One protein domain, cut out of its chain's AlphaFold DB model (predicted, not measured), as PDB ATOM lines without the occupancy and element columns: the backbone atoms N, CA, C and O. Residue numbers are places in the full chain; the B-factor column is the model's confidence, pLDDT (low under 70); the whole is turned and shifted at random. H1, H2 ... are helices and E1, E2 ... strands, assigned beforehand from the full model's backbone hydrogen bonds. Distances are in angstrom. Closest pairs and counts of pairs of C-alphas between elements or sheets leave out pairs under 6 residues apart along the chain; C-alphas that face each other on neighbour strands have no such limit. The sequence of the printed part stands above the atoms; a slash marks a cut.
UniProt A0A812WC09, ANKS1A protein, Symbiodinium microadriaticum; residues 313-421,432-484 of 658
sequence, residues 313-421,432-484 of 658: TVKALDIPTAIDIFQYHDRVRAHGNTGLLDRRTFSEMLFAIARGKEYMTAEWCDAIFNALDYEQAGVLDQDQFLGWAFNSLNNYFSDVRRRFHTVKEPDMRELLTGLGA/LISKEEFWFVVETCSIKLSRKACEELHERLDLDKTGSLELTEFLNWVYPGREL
ATOM      1  N   THR A 313     -51.507 -36.695  -3.920       89.00
ATOM      2  CA  THR A 313     -51.085 -35.801  -2.836       89.00
ATOM      3  C   THR A 313     -50.743 -34.389  -3.315       89.00
ATOM      4  O   THR A 313     -50.989 -33.441  -2.572       89.00
ATOM      5  N   VAL A 314     -50.271 -34.213  -4.556       87.81
ATOM      6  CA  VAL A 314     -50.066 -32.887  -5.172       87.81
ATOM      7  C   VAL A 314     -51.390 -32.312  -5.696       87.81
ATOM      8  O   VAL A 314     -51.650 -31.122  -5.518       87.81
ATOM      9  N   LYS A 315     -52.278 -33.139  -6.271       85.88
ATOM     10  CA  LYS A 315     -53.648 -32.734  -6.657       85.88
ATOM     11  C   LYS A 315     -54.481 -32.278  -5.450       85.88
ATOM     12  O   LYS A 315     -55.328 -31.397  -5.594       85.88
ATOM     13  N   ALA A 316     -54.213 -32.808  -4.258       86.88
ATOM     14  CA  ALA A 316     -54.857 -32.390  -3.015       86.88
ATOM     15  C   ALA A 316     -54.382 -31.022  -2.473       86.88
ATOM     16  O   ALA A 316     -55.045 -30.479  -1.590       86.88
ATOM     17  N   LEU A 317     -53.277 -30.448  -2.971       88.88
ATOM     18  CA  LEU A 317     -52.752 -29.171  -2.466       88.88
ATOM     19  C   LEU A 317     -53.619 -27.967  -2.871       88.88
ATOM     20  O   LEU A 317     -54.055 -27.853  -4.024       88.88
ATOM     21  N   ASP A 318     -53.769 -27.038  -1.923       89.69
ATOM     22  CA  ASP A 318     -54.175 -25.645  -2.130       89.69
ATOM     23  C   ASP A 318     -52.954 -24.734  -2.400       89.69
ATOM     24  O   ASP A 318     -51.807 -25.135  -2.169       89.69
ATOM     25  N   ILE A 319     -53.174 -23.532  -2.961       88.25
ATOM     26  CA  ILE A 319     -52.060 -22.629  -3.326       88.25
ATOM     27  C   ILE A 319     -51.200 -22.267  -2.098       88.25
ATOM     28  O   ILE A 319     -49.976 -22.379  -2.199       88.25
ATOM     29  N   PRO A 320     -51.774 -21.858  -0.945       88.19
ATOM     30  CA  PRO A 320     -50.985 -21.494   0.229       88.19
ATOM     31  C   PRO A 320     -50.072 -22.612   0.726       88.19
ATOM     32  O   PRO A 320     -48.889 -22.367   0.942       88.19
ATOM     33  N   THR A 321     -50.579 -23.841   0.839       90.25
ATOM     34  CA  THR A 321     -49.789 -24.987   1.309       90.25
ATOM     35  C   THR A 321     -48.669 -25.332   0.323       90.25
ATOM     36  O   THR A 321     -47.557 -25.642   0.745       90.25
ATOM     37  N   ALA A 322     -48.920 -25.227  -0.988       90.88
ATOM     38  CA  ALA A 322     -47.884 -25.419  -2.004       90.88
ATOM     39  C   ALA A 322     -46.764 -24.361  -1.904       90.88
ATOM     40  O   ALA A 322     -45.584 -24.713  -1.952       90.88
ATOM     41  N   ILE A 323     -47.114 -23.084  -1.703       90.62
ATOM     42  CA  ILE A 323     -46.148 -21.990  -1.495       90.62
ATOM     43  C   ILE A 323     -45.346 -22.198  -0.204       90.62
ATOM     44  O   ILE A 323     -44.116 -22.136  -0.231       90.62
ATOM     45  N   ASP A 324     -46.020 -22.474   0.913       90.69
ATOM     46  CA  ASP A 324     -45.380 -22.619   2.223       90.69
ATOM     47  C   ASP A 324     -44.386 -23.799   2.234       90.69
ATOM     48  O   ASP A 324     -43.283 -23.672   2.773       90.69
ATOM     49  N   ILE A 325     -44.732 -24.917   1.577       92.00
ATOM     50  CA  ILE A 325     -43.842 -26.077   1.397       92.00
ATOM     51  C   ILE A 325     -42.637 -25.722   0.512       92.00
ATOM     52  O   ILE A 325     -41.502 -25.992   0.912       92.00
ATOM     53  N   PHE A 326     -42.847 -25.079  -0.644       92.69
ATOM     54  CA  PHE A 326     -41.748 -24.663  -1.527       92.69
ATOM     55  C   PHE A 326     -40.750 -23.765  -0.779       92.69
ATOM     56  O   PHE A 326     -39.548 -24.036  -0.748       92.69
ATOM     57  N   GLN A 327     -41.257 -22.736  -0.093       91.38
ATOM     58  CA  GLN A 327     -40.434 -21.792   0.662       91.38
ATOM     59  C   GLN A 327     -39.783 -22.415   1.903       91.38
ATOM     60  O   GLN A 327     -38.760 -21.910   2.365       91.38
ATOM     61  N   TYR A 328     -40.352 -23.473   2.487       91.62
ATOM     62  CA  TYR A 328     -39.692 -24.231   3.554       91.62
ATOM     63  C   TYR A 328     -38.462 -24.970   3.010       91.62
ATOM     64  O   TYR A 328     -37.377 -24.854   3.581       91.62
ATOM     65  N   HIS A 329     -38.596 -25.663   1.877       91.19
ATOM     66  CA  HIS A 329     -37.487 -26.402   1.266       91.19
ATOM     67  C   HIS A 329     -36.383 -25.476   0.712       91.19
ATOM     68  O   HIS A 329     -35.203 -25.743   0.954       91.19
ATOM     69  N   ASP A 330     -36.734 -24.348   0.086       90.19
ATOM     70  CA  ASP A 330     -35.769 -23.321  -0.359       90.19
ATOM     71  C   ASP A 330     -34.973 -22.710   0.818       90.19
ATOM     72  O   ASP A 330     -33.749 -22.566   0.765       90.19
ATOM     73  N   ARG A 331     -35.641 -22.430   1.948       86.44
ATOM     74  CA  ARG A 331     -34.976 -21.921   3.163       86.44
ATOM     75  C   ARG A 331     -34.089 -22.951   3.858       86.44
ATOM     76  O   ARG A 331     -33.014 -22.592   4.326       86.44
ATOM     77  N   VAL A 332     -34.540 -24.202   3.968       79.94
ATOM     78  CA  VAL A 332     -33.871 -25.232   4.785       79.94
ATOM     79  C   VAL A 332     -32.794 -26.000   4.012       79.94
ATOM     80  O   VAL A 332     -31.861 -26.508   4.634       79.94
ATOM     81  N   ARG A 333     -32.897 -26.107   2.678       70.62
ATOM     82  CA  ARG A 333     -31.982 -26.922   1.854       70.62
ATOM     83  C   ARG A 333     -31.274 -26.147   0.742       70.62
ATOM     84  O   ARG A 333     -30.074 -26.348   0.578       70.62
ATOM     85  N   ALA A 334     -31.947 -25.243   0.029       63.78
ATOM     86  CA  ALA A 334     -31.390 -24.575  -1.159       63.78
ATOM     87  C   ALA A 334     -30.478 -23.365  -0.842       63.78
ATOM     88  O   ALA A 334     -30.571 -22.310  -1.460       63.78
ATOM     89  N   HIS A 335     -29.578 -23.504   0.137       59.78
ATOM     90  CA  HIS A 335     -28.523 -22.531   0.472       59.78
ATOM     91  C   HIS A 335     -28.948 -21.078   0.801       59.78
ATOM     92  O   HIS A 335     -28.076 -20.220   0.933       59.78
ATOM     93  N   GLY A 336     -30.235 -20.814   1.062       63.66
ATOM     94  CA  GLY A 336     -30.672 -19.631   1.817       63.66
ATOM     95  C   GLY A 336     -31.701 -18.734   1.132       63.66
ATOM     96  O   GLY A 336     -31.419 -17.563   0.894       63.66
ATOM     97  N   ASN A 337     -32.919 -19.245   0.909       80.06
ATOM     98  CA  ASN A 337     -34.061 -18.458   0.415       80.06
ATOM     99  C   ASN A 337     -33.794 -17.831  -0.974       80.06
ATOM    100  O   ASN A 337     -33.958 -16.627  -1.191       80.06
ATOM    101  N   THR A 338     -33.332 -18.656  -1.908       83.94
ATOM    102  CA  THR A 338     -32.949 -18.257  -3.269       83.94
ATOM    103  C   THR A 338     -34.143 -18.086  -4.212       83.94
ATOM    104  O   THR A 338     -34.004 -17.470  -5.271       83.94
ATOM    105  N   GLY A 339     -35.312 -18.619  -3.842       86.31
ATOM    106  CA  GLY A 339     -36.477 -18.771  -4.712       86.31
ATOM    107  C   GLY A 339     -36.368 -19.938  -5.703       86.31
ATOM    108  O   GLY A 339     -37.224 -20.049  -6.581       86.31
ATOM    109  N   LEU A 340     -35.335 -20.780  -5.582       90.31
ATOM    110  CA  LEU A 340     -34.981 -21.840  -6.528       90.31
ATOM    111  C   LEU A 340     -34.751 -23.170  -5.799       90.31
ATOM    112  O   LEU A 340     -34.075 -23.219  -4.776       90.31
ATOM    113  N   LEU A 341     -35.259 -24.268  -6.358       91.75
ATOM    114  CA  LEU A 341     -34.973 -25.627  -5.896       91.75
ATOM    115  C   LEU A 341     -34.097 -26.352  -6.913       91.75
ATOM    116  O   LEU A 341     -34.429 -26.421  -8.097       91.75
ATOM    117  N   ASP A 342     -33.005 -26.946  -6.439       91.75
ATOM    118  CA  ASP A 342     -32.243 -27.914  -7.221       91.75
ATOM    119  C   ASP A 342     -32.995 -29.256  -7.312       91.75
ATOM    120  O   ASP A 342     -33.938 -29.528  -6.558       91.75
ATOM    121  N   ARG A 343     -32.546 -30.132  -8.215       91.94
ATOM    122  CA  ARG A 343     -33.128 -31.469  -8.423       91.94
ATOM    123  C   ARG A 343     -33.243 -32.287  -7.138       91.94
ATOM    124  O   ARG A 343     -34.276 -32.923  -6.909       91.94
ATOM    125  N   ARG A 344     -32.224 -32.243  -6.273       91.19
ATOM    126  CA  ARG A 344     -32.247 -32.973  -5.006       91.19
ATOM    127  C   ARG A 344     -33.323 -32.413  -4.085       91.19
ATOM    128  O   ARG A 344     -34.189 -33.172  -3.652       91.19
ATOM    129  N   THR A 345     -33.307 -31.108  -3.818       91.88
ATOM    130  CA  THR A 345     -34.280 -30.476  -2.918       91.88
ATOM    131  C   THR A 345     -35.712 -30.625  -3.431       91.88
ATOM    132  O   THR A 345     -36.613 -30.871  -2.628       91.88
ATOM    133  N   PHE A 346     -35.928 -30.565  -4.749       92.75
ATOM    134  CA  PHE A 346     -37.229 -30.836  -5.362       92.75
ATOM    135  C   PHE A 346     -37.715 -32.269  -5.091       92.75
ATOM    136  O   PHE A 346     -38.857 -32.453  -4.672       92.75
ATOM    137  N   SER A 347     -36.853 -33.282  -5.246       91.75
ATOM    138  CA  SER A 347     -37.221 -34.664  -4.903       91.75
ATOM    139  C   SER A 347     -37.541 -34.819  -3.408       91.75
ATOM    140  O   SER A 347     -38.577 -35.381  -3.057       91.75
ATOM    141  N   GLU A 348     -36.723 -34.239  -2.518       90.88
ATOM    142  CA  GLU A 348     -36.952 -34.252  -1.067       90.88
ATOM    143  C   GLU A 348     -38.262 -33.527  -0.679       90.88
ATOM    144  O   GLU A 348     -38.946 -33.950   0.257       90.88
ATOM    145  N   MET A 349     -38.659 -32.489  -1.426       93.31
ATOM    146  CA  MET A 349     -39.953 -31.805  -1.288       93.31
ATOM    147  C   MET A 349     -41.128 -32.682  -1.737       93.31
ATOM    148  O   MET A 349     -42.131 -32.767  -1.028       93.31
ATOM    149  N   LEU A 350     -41.013 -33.372  -2.878       91.81
ATOM    150  CA  LEU A 350     -42.046 -34.301  -3.349       91.81
ATOM    151  C   LEU A 350     -42.284 -35.443  -2.346       91.81
ATOM    152  O   LEU A 350     -43.433 -35.728  -2.009       91.81
ATOM    153  N   PHE A 351     -41.221 -36.015  -1.769       90.25
ATOM    154  CA  PHE A 351     -41.340 -36.992  -0.676       90.25
ATOM    155  C   PHE A 351     -42.070 -36.423   0.557       90.25
ATOM    156  O   PHE A 351     -42.913 -37.107   1.148       90.25
ATOM    157  N   ALA A 352     -41.792 -35.169   0.933       89.62
ATOM    158  CA  ALA A 352     -42.439 -34.493   2.062       89.62
ATOM    159  C   ALA A 352     -43.928 -34.158   1.813       89.62
ATOM    160  O   ALA A 352     -44.718 -34.142   2.764       89.62
ATOM    161  N   ILE A 353     -44.326 -33.940   0.553       90.31
ATOM    162  CA  ILE A 353     -45.732 -33.806   0.131       90.31
ATOM    163  C   ILE A 353     -46.433 -35.173   0.164       90.31
ATOM    164  O   ILE A 353     -47.509 -35.298   0.754       90.31
ATOM    165  N   ALA A 354     -45.804 -36.206  -0.404       88.12
ATOM    166  CA  ALA A 354     -46.367 -37.552  -0.488       88.12
ATOM    167  C   ALA A 354     -46.585 -38.198   0.893       88.12
ATOM    168  O   ALA A 354     -47.537 -38.959   1.078       88.12
ATOM    169  N   ARG A 355     -45.714 -37.912   1.877       85.50
ATOM    170  CA  ARG A 355     -45.766 -38.452   3.257       85.50
ATOM    171  C   ARG A 355     -45.922 -39.983   3.320       85.50
ATOM    172  O   ARG A 355     -46.589 -40.504   4.208       85.50
ATOM    173  N   GLY A 356     -45.347 -40.695   2.349       79.38
ATOM    174  CA  GLY A 356     -45.451 -42.154   2.225       79.38
ATOM    175  C   GLY A 356     -46.809 -42.690   1.745       79.38
ATOM    176  O   GLY A 356     -46.985 -43.903   1.718       79.38
ATOM    177  N   LYS A 357     -47.762 -41.829   1.351       85.62
ATOM    178  CA  LYS A 357     -49.044 -42.250   0.745       85.62
ATOM    179  C   LYS A 357     -48.888 -42.739  -0.696       85.62
ATOM    180  O   LYS A 357     -49.669 -43.568  -1.146       85.62
ATOM    181  N   GLU A 358     -47.895 -42.212  -1.405       84.56
ATOM    182  CA  GLU A 358     -47.547 -42.566  -2.781       84.56
ATOM    183  C   GLU A 358     -46.061 -42.935  -2.842       84.56
ATOM    184  O   GLU A 358     -45.222 -42.300  -2.196       84.56
ATOM    185  N   TYR A 359     -45.733 -43.976  -3.609       79.62
ATOM    186  CA  TYR A 359     -44.363 -44.458  -3.765       79.62
ATOM    187  C   TYR A 359     -43.654 -43.680  -4.876       79.62
ATOM    188  O   TYR A 359     -43.791 -43.994  -6.057       79.62
ATOM    189  N   MET A 360     -42.905 -42.645  -4.496       84.00
ATOM    190  CA  MET A 360     -42.125 -41.854  -5.447       84.00
ATOM    191  C   MET A 360     -40.736 -42.471  -5.646       84.00
ATOM    192  O   MET A 360     -39.974 -42.613  -4.694       84.00
ATOM    193  N   THR A 361     -40.390 -42.859  -6.875       86.75
ATOM    194  CA  THR A 361     -39.020 -43.283  -7.207       86.75
ATOM    195  C   THR A 361     -38.162 -42.068  -7.547       86.75
ATOM    196  O   THR A 361     -38.669 -41.057  -8.034       86.75
ATOM    197  N   ALA A 362     -36.845 -42.171  -7.340       85.88
ATOM    198  CA  ALA A 362     -35.912 -41.127  -7.771       85.88
ATOM    199  C   ALA A 362     -36.031 -40.863  -9.284       85.88
ATOM    200  O   ALA A 362     -36.093 -39.714  -9.698       85.88
ATOM    201  N   GLU A 363     -36.175 -41.920 -10.091       86.00
ATOM    202  CA  GLU A 363     -36.394 -41.835 -11.542       86.00
ATOM    203  C   GLU A 363     -37.675 -41.072 -11.913       86.00
ATOM    204  O   GLU A 363     -37.670 -40.301 -12.871       86.00
ATOM    205  N   TRP A 364     -38.767 -41.238 -11.155       86.25
ATOM    206  CA  TRP A 364     -40.019 -40.514 -11.395       86.25
ATOM    207  C   TRP A 364     -39.922 -39.046 -10.955       86.25
ATOM    208  O   TRP A 364     -40.348 -38.162 -11.700       86.25
ATOM    209  N   CYS A 365     -39.287 -38.762  -9.812       89.12
ATOM    210  CA  CYS A 365     -38.969 -37.392  -9.393       89.12
ATOM    211  C   CYS A 365     -38.075 -36.672 -10.419       89.12
ATOM    212  O   CYS A 365     -38.335 -35.514 -10.745       89.12
ATOM    213  N   ASP A 366     -37.076 -37.361 -10.978       88.81
ATOM    214  CA  ASP A 366     -36.226 -36.849 -12.053       88.81
ATOM    215  C   ASP A 366     -37.007 -36.660 -13.360       88.81
ATOM    216  O   ASP A 366     -36.832 -35.645 -14.032       88.81
ATOM    217  N   ALA A 367     -37.894 -37.588 -13.731       85.25
ATOM    218  CA  ALA A 367     -38.751 -37.442 -14.909       85.25
ATOM    219  C   ALA A 367     -39.673 -36.215 -14.797       85.25
ATOM    220  O   ALA A 367     -39.776 -35.449 -15.755       85.25
ATOM    221  N   ILE A 368     -40.269 -35.982 -13.620       87.19
ATOM    222  CA  ILE A 368     -41.017 -34.752 -13.325       87.19
ATOM    223  C   ILE A 368     -40.078 -33.541 -13.432       87.19
ATOM    224  O   ILE A 368     -40.374 -32.620 -14.189       87.19
ATOM    225  N   PHE A 369     -38.928 -33.544 -12.746       89.62
ATOM    226  CA  PHE A 369     -37.993 -32.412 -12.744       89.62
ATOM    227  C   PHE A 369     -37.554 -32.012 -14.159       89.62
ATOM    228  O   PHE A 369     -37.642 -30.841 -14.516       89.62
ATOM    229  N   ASN A 370     -37.133 -32.976 -14.986       84.94
ATOM    230  CA  ASN A 370     -36.717 -32.736 -16.373       84.94
ATOM    231  C   ASN A 370     -37.863 -32.201 -17.254       84.94
ATOM    232  O   ASN A 370     -37.600 -31.534 -18.251       84.94
ATOM    233  N   ALA A 371     -39.121 -32.490 -16.906       79.06
ATOM    234  CA  ALA A 371     -40.287 -31.957 -17.601       79.06
ATOM    235  C   ALA A 371     -40.621 -30.519 -17.143       79.06
ATOM    236  O   ALA A 371     -41.048 -29.699 -17.955       79.06
ATOM    237  N   LEU A 372     -40.401 -30.189 -15.863       82.69
ATOM    238  CA  LEU A 372     -40.626 -28.836 -15.328       82.69
ATOM    239  C   LEU A 372     -39.494 -27.866 -15.687       82.69
ATOM    240  O   LEU A 372     -39.739 -26.675 -15.893       82.69
ATOM    241  N   ASP A 373     -38.266 -28.370 -15.800       83.81
ATOM    242  CA  ASP A 373     -37.081 -27.627 -16.234       83.81
ATOM    243  C   ASP A 373     -36.980 -27.588 -17.769       83.81
ATOM    244  O   ASP A 373     -35.971 -27.946 -18.379       83.81
ATOM    245  N   TYR A 374     -38.048 -27.115 -18.419       72.00
ATOM    246  CA  TYR A 374     -38.072 -26.867 -19.865       72.00
ATOM    247  C   TYR A 374     -37.059 -25.781 -20.300       72.00
ATOM    248  O   TYR A 374     -36.779 -25.637 -21.491       72.00
ATOM    249  N   GLU A 375     -36.503 -25.018 -19.348       70.69
ATOM    250  CA  GLU A 375     -35.434 -24.034 -19.567       70.69
ATOM    251  C   GLU A 375     -34.033 -24.671 -19.560       70.69
ATOM    252  O   GLU A 375     -33.088 -24.052 -20.048       70.69
ATOM    253  N   GLN A 376     -33.910 -25.912 -19.069       78.81
ATOM    254  CA  GLN A 376     -32.657 -26.658 -18.896       78.81
ATOM    255  C   GLN A 376     -31.654 -25.919 -17.987       78.81
ATOM    256  O   GLN A 376     -30.443 -25.945 -18.215       78.81
ATOM    257  N   ALA A 377     -32.172 -25.241 -16.959       82.31
ATOM    258  CA  ALA A 377     -31.420 -24.426 -16.009       82.31
ATOM    259  C   ALA A 377     -30.795 -25.241 -14.857       82.31
ATOM    260  O   ALA A 377     -29.933 -24.728 -14.144       82.31
ATOM    261  N   GLY A 378     -31.234 -26.486 -14.645       87.12
ATOM    262  CA  GLY A 378     -30.838 -27.331 -13.514       87.12
ATOM    263  C   GLY A 378     -31.527 -26.980 -12.189       87.12
ATOM    264  O   GLY A 378     -31.236 -27.608 -11.169       87.12
ATOM    265  N   VAL A 379     -32.445 -26.006 -12.198       91.06
ATOM    266  CA  VAL A 379     -33.186 -25.484 -11.038       91.06
ATOM    267  C   VAL A 379     -34.624 -25.118 -11.423       91.06
ATOM    268  O   VAL A 379     -34.885 -24.739 -12.563       91.06
ATOM    269  N   LEU A 380     -35.549 -25.196 -10.463       89.44
ATOM    270  CA  LEU A 380     -36.961 -24.824 -10.620       89.44
ATOM    271  C   LEU A 380     -37.322 -23.659  -9.702       89.44
ATOM    272  O   LEU A 380     -36.990 -23.700  -8.518       89.44
ATOM    273  N   ASP A 381     -38.047 -22.659 -10.207       88.31
ATOM    274  CA  ASP A 381     -38.619 -21.608  -9.357       88.31
ATOM    275  C   ASP A 381     -40.029 -21.936  -8.831       88.31
ATOM    276  O   ASP A 381     -40.665 -22.929  -9.208       88.31
ATOM    277  N   GLN A 382     -40.503 -21.097  -7.905       87.56
ATOM    278  CA  GLN A 382     -41.810 -21.257  -7.256       87.56
ATOM    279  C   GLN A 382     -42.946 -21.285  -8.288       87.56
ATOM    280  O   GLN A 382     -43.891 -22.064  -8.156       87.56
ATOM    281  N   ASP A 383     -42.838 -20.460  -9.331       82.50
ATOM    282  CA  ASP A 383     -43.858 -20.334 -10.362       82.50
ATOM    283  C   ASP A 383     -43.908 -21.612 -11.213       82.50
ATOM    284  O   ASP A 383     -44.991 -22.191 -11.347       82.50
ATOM    285  N   GLN A 384     -42.755 -22.130 -11.679       84.56
ATOM    286  CA  GLN A 384     -42.617 -23.425 -12.377       84.56
ATOM    287  C   GLN A 384     -43.317 -24.565 -11.627       84.56
ATOM    288  O   GLN A 384     -44.138 -25.274 -12.218       84.56
ATOM    289  N   PHE A 385     -43.040 -24.706 -10.327       88.31
ATOM    290  CA  PHE A 385     -43.671 -25.718  -9.478       88.31
ATOM    291  C   PHE A 385     -45.194 -25.540  -9.385       88.31
ATOM    292  O   PHE A 385     -45.936 -26.507  -9.574       88.31
ATOM    293  N   LEU A 386     -45.678 -24.317  -9.141       86.62
ATOM    294  CA  LEU A 386     -47.110 -24.045  -8.978       86.62
ATOM    295  C   LEU A 386     -47.905 -24.319 -10.262       86.62
ATOM    296  O   LEU A 386     -48.954 -24.959 -10.202       86.62
ATOM    297  N   GLY A 387     -47.418 -23.896 -11.431       80.06
ATOM    298  CA  GLY A 387     -48.137 -24.143 -12.687       80.06
ATOM    299  C   GLY A 387     -48.232 -25.626 -13.053       80.06
ATOM    300  O   GLY A 387     -49.260 -26.049 -13.582       80.06
ATOM    301  N   TRP A 388     -47.251 -26.456 -12.676       85.06
ATOM    302  CA  TRP A 388     -47.404 -27.915 -12.737       85.06
ATOM    303  C   TRP A 388     -48.412 -28.432 -11.712       85.06
ATOM    304  O   TRP A 388     -49.398 -29.070 -12.088       85.06
ATOM    305  N   ALA A 389     -48.217 -28.096 -10.431       86.00
ATOM    306  CA  ALA A 389     -49.051 -28.564  -9.325       86.00
ATOM    307  C   ALA A 389     -50.542 -28.226  -9.511       86.00
ATOM    308  O   ALA A 389     -51.404 -28.926  -8.976       86.00
ATOM    309  N   PHE A 390     -50.852 -27.191 -10.299       83.31
ATOM    310  CA  PHE A 390     -52.203 -26.741 -10.642       83.31
ATOM    311  C   PHE A 390     -52.606 -26.916 -12.119       83.31
ATOM    312  O   PHE A 390     -53.738 -26.573 -12.478       83.31
ATOM    313  N   ASN A 391     -51.750 -27.497 -12.971       76.19
ATOM    314  CA  ASN A 391     -51.990 -27.693 -14.411       76.19
ATOM    315  C   ASN A 391     -52.342 -26.367 -15.134       76.19
ATOM    316  O   ASN A 391     -53.205 -26.337 -16.015       76.19
ATOM    317  N   SER A 392     -51.710 -25.250 -14.739       71.81
ATOM    318  CA  SER A 392     -51.775 -23.990 -15.482       71.81
ATOM    319  C   SER A 392     -50.671 -23.971 -16.545       71.81
ATOM    320  O   SER A 392     -49.479 -23.870 -16.269       71.81
ATOM    321  N   LEU A 393     -51.085 -24.040 -17.813       64.44
ATOM    322  CA  LEU A 393     -50.194 -24.011 -18.988       64.44
ATOM    323  C   LEU A 393     -49.429 -22.677 -19.143       64.44
ATOM    324  O   LEU A 393     -48.613 -22.501 -20.043       64.44
ATOM    325  N   ASN A 394     -49.726 -21.724 -18.264       66.56
ATOM    326  CA  ASN A 394     -49.282 -20.343 -18.290       66.56
ATOM    327  C   ASN A 394     -47.764 -20.216 -18.135       66.56
ATOM    328  O   ASN A 394     -47.182 -19.389 -18.813       66.56
ATOM    329  N   ASN A 395     -47.105 -21.074 -17.348       64.31
ATOM    330  CA  ASN A 395     -45.640 -21.051 -17.212       64.31
ATOM    331  C   ASN A 395     -44.927 -21.321 -18.540       64.31
ATOM    332  O   ASN A 395     -44.038 -20.575 -18.947       64.31
ATOM    333  N   TYR A 396     -45.363 -22.380 -19.226       69.88
ATOM    334  CA  TYR A 396     -44.840 -22.774 -20.528       69.88
ATOM    335  C   TYR A 396     -45.073 -21.663 -21.559       69.88
ATOM    336  O   TYR A 396     -44.143 -21.242 -22.247       69.88
ATOM    337  N   PHE A 397     -46.292 -21.114 -21.613       74.38
ATOM    338  CA  PHE A 397     -46.595 -19.992 -22.498       74.38
ATOM    339  C   PHE A 397     -45.807 -18.723 -22.138       74.38
ATOM    340  O   PHE A 397     -45.281 -18.088 -23.049       74.38
ATOM    341  N   SER A 398     -45.612 -18.410 -20.857       70.94
ATOM    342  CA  SER A 398     -44.817 -17.273 -20.380       70.94
ATOM    343  C   SER A 398     -43.339 -17.383 -20.747       70.94
ATOM    344  O   SER A 398     -42.731 -16.374 -21.107       70.94
ATOM    345  N   ASP A 399     -42.742 -18.576 -20.725       72.81
ATOM    346  CA  ASP A 399     -41.377 -18.745 -21.224       72.81
ATOM    347  C   ASP A 399     -41.292 -18.630 -22.752       72.81
ATOM    348  O   ASP A 399     -40.410 -17.937 -23.261       72.81
ATOM    349  N   VAL A 400     -42.218 -19.225 -23.508       77.88
ATOM    350  CA  VAL A 400     -42.229 -19.043 -24.971       77.88
ATOM    351  C   VAL A 400     -42.414 -17.557 -25.326       77.88
ATOM    352  O   VAL A 400     -41.682 -17.027 -26.165       77.88
ATOM    353  N   ARG A 401     -43.311 -16.855 -24.619       81.81
ATOM    354  CA  ARG A 401     -43.528 -15.396 -24.668       81.81
ATOM    355  C   ARG A 401     -42.227 -14.631 -24.363       81.81
ATOM    356  O   ARG A 401     -41.830 -13.758 -25.134       81.81
ATOM    357  N   ARG A 402     -41.502 -15.013 -23.303       76.19
ATOM    358  CA  ARG A 402     -40.186 -14.462 -22.913       76.19
ATOM    359  C   ARG A 402     -39.104 -14.712 -23.972       76.19
ATOM    360  O   ARG A 402     -38.308 -13.816 -24.240       76.19
ATOM    361  N   ARG A 403     -39.092 -15.885 -24.614       80.00
ATOM    362  CA  ARG A 403     -38.179 -16.205 -25.725       80.00
ATOM    363  C   ARG A 403     -38.479 -15.356 -26.963       80.00
ATOM    364  O   ARG A 403     -37.537 -14.830 -27.554       80.00
ATOM    365  N   PHE A 404     -39.749 -15.105 -27.291       82.06
ATOM    366  CA  PHE A 404     -40.122 -14.120 -28.319       82.06
ATOM    367  C   PHE A 404     -39.684 -12.687 -27.968       82.06
ATOM    368  O   PHE A 404     -39.219 -11.971 -28.853       82.06
ATOM    369  N   HIS A 405     -39.749 -12.288 -26.693       76.38
ATOM    370  CA  HIS A 405     -39.337 -10.960 -26.204       76.38
ATOM    371  C   HIS A 405     -37.809 -10.693 -26.305       76.38
ATOM    372  O   HIS A 405     -37.340  -9.587 -26.028       76.38
ATOM    373  N   THR A 406     -36.998 -11.672 -26.726       78.88
ATOM    374  CA  THR A 406     -35.590 -11.421 -27.106       78.88
ATOM    375  C   THR A 406     -35.468 -10.638 -28.422       78.88
ATOM    376  O   THR A 406     -34.482  -9.931 -28.636       78.88
ATOM    377  N   VAL A 407     -36.492 -10.714 -29.278       80.25
ATOM    378  CA  VAL A 407     -36.676  -9.874 -30.469       80.25
ATOM    379  C   VAL A 407     -37.407  -8.590 -30.054       80.25
ATOM    380  O   VAL A 407     -38.203  -8.606 -29.117       80.25
ATOM    381  N   LYS A 408     -37.161  -7.460 -30.729       82.12
ATOM    382  CA  LYS A 408     -37.856  -6.192 -30.434       82.12
ATOM    383  C   LYS A 408     -39.168  -6.088 -31.218       82.12
ATOM    384  O   LYS A 408     -39.276  -6.619 -32.322       82.12
ATOM    385  N   GLU A 409     -40.143  -5.323 -30.711       80.12
ATOM    386  CA  GLU A 409     -41.424  -5.116 -31.414       80.12
ATOM    387  C   GLU A 409     -41.289  -4.634 -32.878       80.12
ATOM    388  O   GLU A 409     -41.990  -5.197 -33.718       80.12
ATOM    389  N   PRO A 410     -40.439  -3.642 -33.244       80.94
ATOM    390  CA  PRO A 410     -40.288  -3.242 -34.647       80.94
ATOM    391  C   PRO A 410     -39.777  -4.383 -35.534       80.94
ATOM    392  O   PRO A 410     -40.359  -4.623 -36.587       80.94
ATOM    393  N   ASP A 411     -38.760  -5.121 -35.084       81.75
ATOM    394  CA  ASP A 411     -38.132  -6.213 -35.835       81.75
ATOM    395  C   ASP A 411     -39.129  -7.372 -36.039       81.75
ATOM    396  O   ASP A 411     -39.280  -7.903 -37.141       81.75
ATOM    397  N   MET A 412     -39.885  -7.708 -34.986       82.06
ATOM    398  CA  MET A 412     -40.974  -8.691 -35.023       82.06
ATOM    399  C   MET A 412     -42.110  -8.247 -35.955       82.06
ATOM    400  O   MET A 412     -42.625  -9.035 -36.748       82.06
ATOM    401  N   ARG A 413     -42.498  -6.969 -35.897       80.88
ATOM    402  CA  ARG A 413     -43.525  -6.401 -36.776       80.88
ATOM    403  C   ARG A 413     -43.062  -6.403 -38.231       80.88
ATOM    404  O   ARG A 413     -43.874  -6.713 -39.097       80.88
ATOM    405  N   GLU A 414     -41.802  -6.085 -38.523       79.62
ATOM    406  CA  GLU A 414     -41.270  -6.145 -39.888       79.62
ATOM    407  C   GLU A 414     -41.229  -7.585 -40.413       79.62
ATOM    408  O   GLU A 414     -41.663  -7.815 -41.540       79.62
ATOM    409  N   LEU A 415     -40.807  -8.555 -39.592       80.25
ATOM    410  CA  LEU A 415     -40.840  -9.981 -39.933       80.25
ATOM    411  C   LEU A 415     -42.256 -10.437 -40.323       80.25
ATOM    412  O   LEU A 415     -42.459 -10.971 -41.412       80.25
ATOM    413  N   LEU A 416     -43.246 -10.165 -39.469       77.62
ATOM    414  CA  LEU A 416     -44.642 -10.559 -39.691       77.62
ATOM    415  C   LEU A 416     -45.284  -9.814 -40.870       77.62
ATOM    416  O   LEU A 416     -45.992 -10.417 -41.675       77.62
ATOM    417  N   THR A 417     -44.982  -8.523 -41.028       75.19
ATOM    418  CA  THR A 417     -45.420  -7.740 -42.196       75.19
ATOM    419  C   THR A 417     -44.774  -8.267 -43.481       75.19
ATOM    420  O   THR A 417     -45.408  -8.275 -44.530       75.19
ATOM    421  N   GLY A 418     -43.525  -8.737 -43.413       71.44
ATOM    422  CA  GLY A 418     -42.793  -9.338 -44.529       71.44
ATOM    423  C   GLY A 418     -43.323 -10.704 -44.976       71.44
ATOM    424  O   GLY A 418     -43.071 -11.088 -46.119       71.44
ATOM    425  N   LEU A 419     -44.063 -11.399 -44.105       69.50
ATOM    426  CA  LEU A 419     -44.783 -12.642 -44.400       69.50
ATOM    427  C   LEU A 419     -46.176 -12.337 -44.967       69.50
ATOM    428  O   LEU A 419     -46.449 -12.665 -46.118       69.50
ATOM    429  N   GLY A 420     -46.998 -11.588 -44.221       58.47
ATOM    430  CA  GLY A 420     -48.360 -11.224 -44.630       58.47
ATOM    431  C   GLY A 420     -48.454 -10.289 -45.848       58.47
ATOM    432  O   GLY A 420     -49.546 -10.069 -46.370       58.47
ATOM    433  N   ALA A 421     -47.333  -9.760 -46.352       47.03
ATOM    434  CA  ALA A 421     -47.254  -8.984 -47.593       47.03
ATOM    435  C   ALA A 421     -47.401  -9.852 -48.863       47.03
ATOM    436  O   ALA A 421     -46.575  -9.786 -49.778       47.03
ATOM    437  N   LEU A 432     -53.544 -11.727 -40.957       80.62
ATOM    438  CA  LEU A 432     -53.817 -13.075 -40.481       80.62
ATOM    439  C   LEU A 432     -52.587 -13.955 -40.727       80.62
ATOM    440  O   LEU A 432     -52.034 -13.943 -41.824       80.62
ATOM    441  N   ILE A 433     -52.159 -14.690 -39.702       82.50
ATOM    442  CA  ILE A 433     -50.964 -15.539 -39.718       82.50
ATOM    443  C   ILE A 433     -51.418 -17.005 -39.676       82.50
ATOM    444  O   ILE A 433     -52.029 -17.444 -38.693       82.50
ATOM    445  N   SER A 434     -51.120 -17.768 -40.729       84.75
ATOM    446  CA  SER A 434     -51.381 -19.215 -40.787       84.75
ATOM    447  C   SER A 434     -50.467 -20.019 -39.849       84.75
ATOM    448  O   SER A 434     -49.457 -19.509 -39.354       84.75
ATOM    449  N   LYS A 435     -50.784 -21.301 -39.618       86.12
ATOM    450  CA  LYS A 435     -49.935 -22.210 -38.824       86.12
ATOM    451  C   LYS A 435     -48.530 -22.353 -39.418       86.12
ATOM    452  O   LYS A 435     -47.543 -22.329 -38.686       86.12
ATOM    453  N   GLU A 436     -48.431 -22.446 -40.741       83.88
ATOM    454  CA  GLU A 436     -47.176 -22.545 -41.491       83.88
ATOM    455  C   GLU A 436     -46.315 -21.281 -41.361       83.88
ATOM    456  O   GLU A 436     -45.101 -21.373 -41.160       83.88
ATOM    457  N   GLU A 437     -46.928 -20.098 -41.449       84.62
ATOM    458  CA  GLU A 437     -46.235 -18.819 -41.258       84.62
ATOM    459  C   GLU A 437     -45.822 -18.624 -39.797       84.62
ATOM    460  O   GLU A 437     -44.715 -18.159 -39.530       84.62
ATOM    461  N   PHE A 438     -46.659 -19.038 -38.844       86.31
ATOM    462  CA  PHE A 438     -46.346 -18.978 -37.420       86.31
ATOM    463  C   PHE A 438     -45.174 -19.901 -37.045       86.31
ATOM    464  O   PHE A 438     -44.239 -19.464 -36.370       86.31
ATOM    465  N   TRP A 439     -45.151 -21.130 -37.571       85.50
ATOM    466  CA  TRP A 439     -43.995 -22.025 -37.466       85.50
ATOM    467  C   TRP A 439     -42.730 -21.397 -38.066       85.50
ATOM    468  O   TRP A 439     -41.659 -21.427 -37.457       85.50
ATOM    469  N   PHE A 440     -42.848 -20.759 -39.232       83.62
ATOM    470  CA  PHE A 440     -41.723 -20.064 -39.850       83.62
ATOM    471  C   PHE A 440     -41.189 -18.899 -38.983       83.62
ATOM    472  O   PHE A 440     -39.973 -18.687 -38.913       83.62
ATOM    473  N   VAL A 441     -42.062 -18.168 -38.280       84.94
ATOM    474  CA  VAL A 441     -41.668 -17.123 -37.312       84.94
ATOM    475  C   VAL A 441     -40.924 -17.737 -36.124       84.94
ATOM    476  O   VAL A 441     -39.847 -17.251 -35.780       84.94
ATOM    477  N   VAL A 442     -41.432 -18.833 -35.549       85.25
ATOM    478  CA  VAL A 442     -40.779 -19.587 -34.459       85.25
ATOM    479  C   VAL A 442     -39.354 -20.011 -34.835       85.25
ATOM    480  O   VAL A 442     -38.413 -19.727 -34.086       85.25
ATOM    481  N   GLU A 443     -39.165 -20.609 -36.018       83.62
ATOM    482  CA  GLU A 443     -37.833 -20.991 -36.510       83.62
ATOM    483  C   GLU A 443     -36.931 -19.777 -36.764       83.62
ATOM    484  O   GLU A 443     -35.742 -19.801 -36.440       83.62
ATOM    485  N   THR A 444     -37.481 -18.688 -37.308       82.25
ATOM    486  CA  THR A 444     -36.718 -17.462 -37.599       82.25
ATOM    487  C   THR A 444     -36.223 -16.780 -36.328       82.25
ATOM    488  O   THR A 444     -35.076 -16.333 -36.272       82.25
ATOM    489  N   CYS A 445     -37.045 -16.771 -35.279       82.06
ATOM    490  CA  CYS A 445     -36.677 -16.309 -33.942       82.06
ATOM    491  C   CYS A 445     -35.799 -17.317 -33.173       82.06
ATOM    492  O   CYS A 445     -35.411 -17.038 -32.042       82.06
ATOM    493  N   SER A 446     -35.448 -18.462 -33.779       82.38
ATOM    494  CA  SER A 446     -34.619 -19.527 -33.186       82.38
ATOM    495  C   SER A 446     -35.177 -20.094 -31.870       82.38
ATOM    496  O   SER A 446     -34.428 -20.533 -30.995       82.38
ATOM    497  N   ILE A 447     -36.505 -20.094 -31.717       80.94
ATOM    498  CA  ILE A 447     -37.175 -20.554 -30.498       80.94
ATOM    499  C   ILE A 447     -37.348 -22.072 -30.573       80.94
ATOM    500  O   ILE A 447     -38.052 -22.584 -31.437       80.94
ATOM    501  N   LYS A 448     -36.727 -22.797 -29.632       80.06
ATOM    502  CA  LYS A 448     -36.871 -24.256 -29.492       80.06
ATOM    503  C   LYS A 448     -38.326 -24.646 -29.173       80.06
ATOM    504  O   LYS A 448     -38.742 -24.592 -28.015       80.06
ATOM    505  N   LEU A 449     -39.081 -25.038 -30.190       77.94
ATOM    506  CA  LEU A 449     -40.410 -25.643 -30.106       77.94
ATOM    507  C   LEU A 449     -40.478 -26.790 -31.112       77.94
ATOM    508  O   LEU A 449     -39.893 -26.690 -32.192       77.94
ATOM    509  N   SER A 450     -41.218 -27.852 -30.795       77.50
ATOM    510  CA  SER A 450     -41.591 -28.828 -31.818       77.50
ATOM    511  C   SER A 450     -42.730 -28.291 -32.686       77.50
ATOM    512  O   SER A 450     -43.441 -27.353 -32.306       77.50
ATOM    513  N   ARG A 451     -42.925 -28.883 -33.868       76.94
ATOM    514  CA  ARG A 451     -43.989 -28.454 -34.787       76.94
ATOM    515  C   ARG A 451     -45.378 -28.600 -34.153       76.94
ATOM    516  O   ARG A 451     -46.161 -27.659 -34.212       76.94
ATOM    517  N   LYS A 452     -45.641 -29.725 -33.478       77.06
ATOM    518  CA  LYS A 452     -46.883 -29.962 -32.724       77.06
ATOM    519  C   LYS A 452     -47.090 -28.886 -31.651       77.06
ATOM    520  O   LYS A 452     -48.159 -28.290 -31.576       77.06
ATOM    521  N   ALA A 453     -46.038 -28.563 -30.897       75.75
ATOM    522  CA  ALA A 453     -46.085 -27.516 -29.881       75.75
ATOM    523  C   ALA A 453     -46.352 -26.110 -30.441       75.75
ATOM    524  O   ALA A 453     -46.993 -25.293 -29.781       75.75
ATOM    525  N   CYS A 454     -45.902 -25.828 -31.663       82.62
ATOM    526  CA  CYS A 454     -46.212 -24.587 -32.365       82.62
ATOM    527  C   CYS A 454     -47.653 -24.547 -32.903       82.62
ATOM    528  O   CYS A 454     -48.270 -23.483 -32.905       82.62
ATOM    529  N   GLU A 455     -48.199 -25.679 -33.350       83.25
ATOM    530  CA  GLU A 455     -49.580 -25.774 -33.839       83.25
ATOM    531  C   GLU A 455     -50.601 -25.700 -32.685       83.25
ATOM    532  O   GLU A 455     -51.585 -24.973 -32.807       83.25
ATOM    533  N   GLU A 456     -50.329 -26.335 -31.537       81.12
ATOM    534  CA  GLU A 456     -51.125 -26.168 -30.305       81.12
ATOM    535  C   GLU A 456     -51.009 -24.741 -29.727       81.12
ATOM    536  O   GLU A 456     -51.993 -24.187 -29.235       81.12
ATOM    537  N   LEU A 457     -49.835 -24.096 -29.824       83.88
ATOM    538  CA  LEU A 457     -49.675 -22.680 -29.464       83.88
ATOM    539  C   LEU A 457     -50.468 -21.753 -30.400       83.88
ATOM    540  O   LEU A 457     -51.054 -20.781 -29.932       83.88
ATOM    541  N   HIS A 458     -50.521 -22.046 -31.701       85.81
ATOM    542  CA  HIS A 458     -51.338 -21.282 -32.648       85.81
ATOM    543  C   HIS A 458     -52.824 -21.361 -32.280       85.81
ATOM    544  O   HIS A 458     -53.450 -20.324 -32.088       85.81
ATOM    545  N   GLU A 459     -53.353 -22.565 -32.037       84.25
ATOM    546  CA  GLU A 459     -54.746 -22.771 -31.595       84.25
ATOM    547  C   GLU A 459     -55.055 -22.170 -30.212       84.25
ATOM    548  O   GLU A 459     -56.200 -21.823 -29.918       84.25
ATOM    549  N   ARG A 460     -54.044 -22.024 -29.345       79.12
ATOM    550  CA  ARG A 460     -54.160 -21.336 -28.049       79.12
ATOM    551  C   ARG A 460     -54.275 -19.815 -28.196       79.12
ATOM    552  O   ARG A 460     -54.883 -19.181 -27.331       79.12
ATOM    553  N   LEU A 461     -53.661 -19.244 -29.234       81.38
ATOM    554  CA  LEU A 461     -53.622 -17.803 -29.507       81.38
ATOM    555  C   LEU A 461     -54.700 -17.345 -30.502       81.38
ATOM    556  O   LEU A 461     -55.072 -16.176 -30.472       81.38
ATOM    557  N   ASP A 462     -55.218 -18.241 -31.344       83.19
ATOM    558  CA  ASP A 462     -56.392 -18.029 -32.198       83.19
ATOM    559  C   ASP A 462     -57.669 -17.988 -31.336       83.19
ATOM    560  O   ASP A 462     -58.351 -18.988 -31.089       83.19
ATOM    561  N   LEU A 463     -57.966 -16.802 -30.802       71.44
ATOM    562  CA  LEU A 463     -59.009 -16.634 -29.794       71.44
ATOM    563  C   LEU A 463     -60.425 -16.536 -30.370       71.44
ATOM    564  O   LEU A 463     -61.384 -16.665 -29.609       71.44
ATOM    565  N   ASP A 464     -60.591 -16.248 -31.664       74.69
ATOM    566  CA  ASP A 464     -61.899 -16.339 -32.340       74.69
ATOM    567  C   ASP A 464     -62.106 -17.641 -33.129       74.69
ATOM    568  O   ASP A 464     -63.233 -17.903 -33.560       74.69
ATOM    569  N   LYS A 465     -61.085 -18.505 -33.197       79.88
ATOM    570  CA  LYS A 465     -61.091 -19.799 -33.896       79.88
ATOM    571  C   LYS A 465     -61.321 -19.646 -35.398       79.88
ATOM    572  O   LYS A 465     -62.015 -20.459 -36.013       79.88
ATOM    573  N   THR A 466     -60.748 -18.600 -35.988       79.06
ATOM    574  CA  THR A 466     -60.792 -18.365 -37.440       79.06
ATOM    575  C   THR A 466     -59.842 -19.275 -38.223       79.06
ATOM    576  O   THR A 466     -59.928 -19.332 -39.451       79.06
ATOM    577  N   GLY A 467     -58.961 -20.013 -37.544       80.00
ATOM    578  CA  GLY A 467     -57.888 -20.804 -38.143       80.00
ATOM    579  C   GLY A 467     -56.668 -19.958 -38.512       80.00
ATOM    580  O   GLY A 467     -55.808 -20.415 -39.269       80.00
ATOM    581  N   SER A 468     -56.585 -18.707 -38.051       83.00
ATOM    582  CA  SER A 468     -55.490 -17.784 -38.360       83.00
ATOM    583  C   SER A 468     -55.337 -16.722 -37.277       83.00
ATOM    584  O   SER A 468     -56.302 -16.103 -36.853       83.00
ATOM    585  N   LEU A 469     -54.102 -16.469 -36.862       82.94
ATOM    586  CA  LEU A 469     -53.795 -15.599 -35.733       82.94
ATOM    587  C   LEU A 469     -53.669 -14.140 -36.190       82.94
ATOM    588  O   LEU A 469     -52.866 -13.849 -37.079       82.94
ATOM    589  N   GLU A 470     -54.414 -13.205 -35.593       83.12
ATOM    590  CA  GLU A 470     -54.269 -11.787 -35.943       83.12
ATOM    591  C   GLU A 470     -52.938 -11.219 -35.415       83.12
ATOM    592  O   GLU A 470     -52.568 -11.410 -34.253       83.12
ATOM    593  N   LEU A 471     -52.250 -10.422 -36.237       81.44
ATOM    594  CA  LEU A 471     -51.036  -9.688 -35.861       81.44
ATOM    595  C   LEU A 471     -51.191  -8.884 -34.555       81.44
ATOM    596  O   LEU A 471     -50.235  -8.772 -33.782       81.44
ATOM    597  N   THR A 472     -52.374  -8.317 -34.289       77.94
ATOM    598  CA  THR A 472     -52.632  -7.590 -33.036       77.94
ATOM    599  C   THR A 472     -52.740  -8.529 -31.837       77.94
ATOM    600  O   THR A 472     -52.212  -8.189 -30.779       77.94
ATOM    601  N   GLU A 473     -53.364  -9.700 -31.986       77.88
ATOM    602  CA  GLU A 473     -53.475 -10.700 -30.918       77.88
ATOM    603  C   GLU A 473     -52.096 -11.277 -30.574       77.88
ATOM    604  O   GLU A 473     -51.694 -11.227 -29.409       77.88
ATOM    605  N   PHE A 474     -51.310 -11.683 -31.579       83.81
ATOM    606  CA  PHE A 474     -49.946 -12.175 -31.360       83.81
ATOM    607  C   PHE A 474     -49.045 -11.139 -30.675       83.81
ATOM    608  O   PHE A 474     -48.424 -11.435 -29.654       83.81
ATOM    609  N   LEU A 475     -48.986  -9.901 -31.187       81.19
ATOM    610  CA  LEU A 475     -48.125  -8.868 -30.601       81.19
ATOM    611  C   LEU A 475     -48.595  -8.412 -29.210       81.19
ATOM    612  O   LEU A 475     -47.771  -7.945 -28.429       81.19
ATOM    613  N   ASN A 476     -49.882  -8.536 -28.879       77.12
ATOM    614  CA  ASN A 476     -50.369  -8.249 -27.527       77.12
ATOM    615  C   ASN A 476     -50.105  -9.404 -26.546       77.12
ATOM    616  O   ASN A 476     -49.986  -9.142 -25.351       77.12
ATOM    617  N   TRP A 477     -49.975 -10.647 -27.028       80.25
ATOM    618  CA  TRP A 477     -49.502 -11.770 -26.215       80.25
ATOM    619  C   TRP A 477     -47.987 -11.702 -25.978       80.25
ATOM    620  O   TRP A 477     -47.567 -11.758 -24.828       80.25
ATOM    621  N   VAL A 478     -47.164 -11.501 -27.022       79.81
ATOM    622  CA  VAL A 478     -45.693 -11.376 -26.874       79.81
ATOM    623  C   VAL A 478     -45.301 -10.184 -25.997       79.81
ATOM    624  O   VAL A 478     -44.371 -10.288 -25.198       79.81
ATOM    625  N   TYR A 479     -46.019  -9.063 -26.119       76.38
ATOM    626  CA  TYR A 479     -45.763  -7.842 -25.356       76.38
ATOM    627  C   TYR A 479     -47.009  -7.449 -24.534       76.38
ATOM    628  O   TYR A 479     -47.788  -6.585 -24.957       76.38
ATOM    629  N   PRO A 480     -47.227  -8.050 -23.348       69.94
ATOM    630  CA  PRO A 480     -48.309  -7.658 -22.447       69.94
ATOM    631  C   PRO A 480     -48.243  -6.166 -22.103       69.94
ATOM    632  O   PRO A 480     -47.171  -5.569 -22.034       69.94
ATOM    633  N   GLY A 481     -49.398  -5.520 -21.936       67.12
ATOM    634  CA  GLY A 481     -49.463  -4.073 -21.687       67.12
ATOM    635  C   GLY A 481     -49.118  -3.181 -22.895       67.12
ATOM    636  O   GLY A 481     -49.357  -1.976 -22.843       67.12
ATOM    637  N   ARG A 482     -48.665  -3.727 -24.031       75.31
ATOM    638  CA  ARG A 482     -48.429  -2.961 -25.271       75.31
ATOM    639  C   ARG A 482     -49.649  -2.158 -25.721       75.31
ATOM    640  O   ARG A 482     -49.523  -0.975 -26.041       75.31
ATOM    641  N   GLU A 483     -50.835  -2.773 -25.730       72.69
ATOM    642  CA  GLU A 483     -52.068  -2.048 -26.058       72.69
ATOM    643  C   GLU A 483     -52.362  -0.945 -25.026       72.69
ATOM    644  O   GLU A 483     -52.818   0.131 -25.412       72.69
ATOM    645  N   LEU A 484     -52.034  -1.161 -23.745       72.50
ATOM    646  CA  LEU A 484     -52.203  -0.160 -22.690       72.50
ATOM    647  C   LEU A 484     -51.340   1.074 -22.963       72.50
ATOM    648  O   LEU A 484     -51.877   2.175 -23.057       72.50
TER     649      LEU A 484
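What this domain is: This is residues 313 to 421 and 432 to 484 of the 658 residues of the protein "ANKS1A protein" of Symbiodinium microadriaticum (UniProt A0A812WC09). Two small lobes sit at the two ends of a rod, with helix H5 bridging them. The first lobe holds H1 to H4 around the short two-stranded sheet E1 and E2; the second is a loose cluster of H6, H7, H8 and H9. The printed part has 162 residues with nine named helices and two named strands, in the order H1 E1 H2 H3 E2 H4 H5 H6 H7 H8 H9; the sheet is antiparallel, order E1 - E2. The class is mostly helix, and the whole is loose, with a radius of gyration of the C-alphas of 18.9 A and spans of 59 by 29 by 27 A.

How they stand to each other: Start at H1, residues 319 to 332, which with residues 325 to 330 alone touches H2, residues 343 to 354, at a steep tilt of 47 degrees, opposite ways; their closest C-alphas, those of His 329 and Met 349, are 6.5 A apart. Next look at E1, residues 340 to 342, and E2, residues 379 to 381, antiparallel neighbours at 149 degrees: N 341 and O 380 are within hydrogen-bond range at 2.8 A, N 380 and O 341 at 2.9 A. H3, residues 362 to 372, touches H2, with the C-alphas of Ser 347 and Cys 365 closest at 5.5 A. H4, residues 382 to 389, touches H1 at Phe 326 and Gln 382, closest C-alphas 6.7 A apart. H5, residues 394 to 404, touches H4, closest C-alphas Gly 387 and Asn 395 at 6.0 A, and H9, residues 471 to 478, closest C-alphas Arg 401 and Val 478 at 5.1 A. H6, residues 409 to 420, only just touches H7, residues 435 to 444, with 3 pairs of C-alphas within 8 A, the closest Leu 419 and Glu 437 at 7.1 A. H7 touches H8, residues 451 to 461, closest C-alphas Trp 439 and Cys 454 at 6.1 A. H1, H2, H3 and H4 are apart from H6, H7, H8 and H9. In each of the nine helices every O i to N i+4 pair is within hydrogen-bond range.

Where its parts are: Find C-alpha 319 at (-52.060, -22.629, -3.326); from there H1 runs 20.1 A to C-alpha 332. H2 measures 16.6 A and H6 16.1 A. H9 ends at C-alpha 478, (-45.693, -11.376, -26.874).

The domain as a whole: The C-alphas of Gly 356 and Ala 421, the two farthest apart, are 59.9 A apart. Residues 422 to 431 are not printed; C-alphas 421 and 432 are 10.5 A apart across that cut. Of the links printed whole, none is long. The pLDDT is under 70 at residues 334 to 336, 393 to 396, 419 to 421 and 480 to 481.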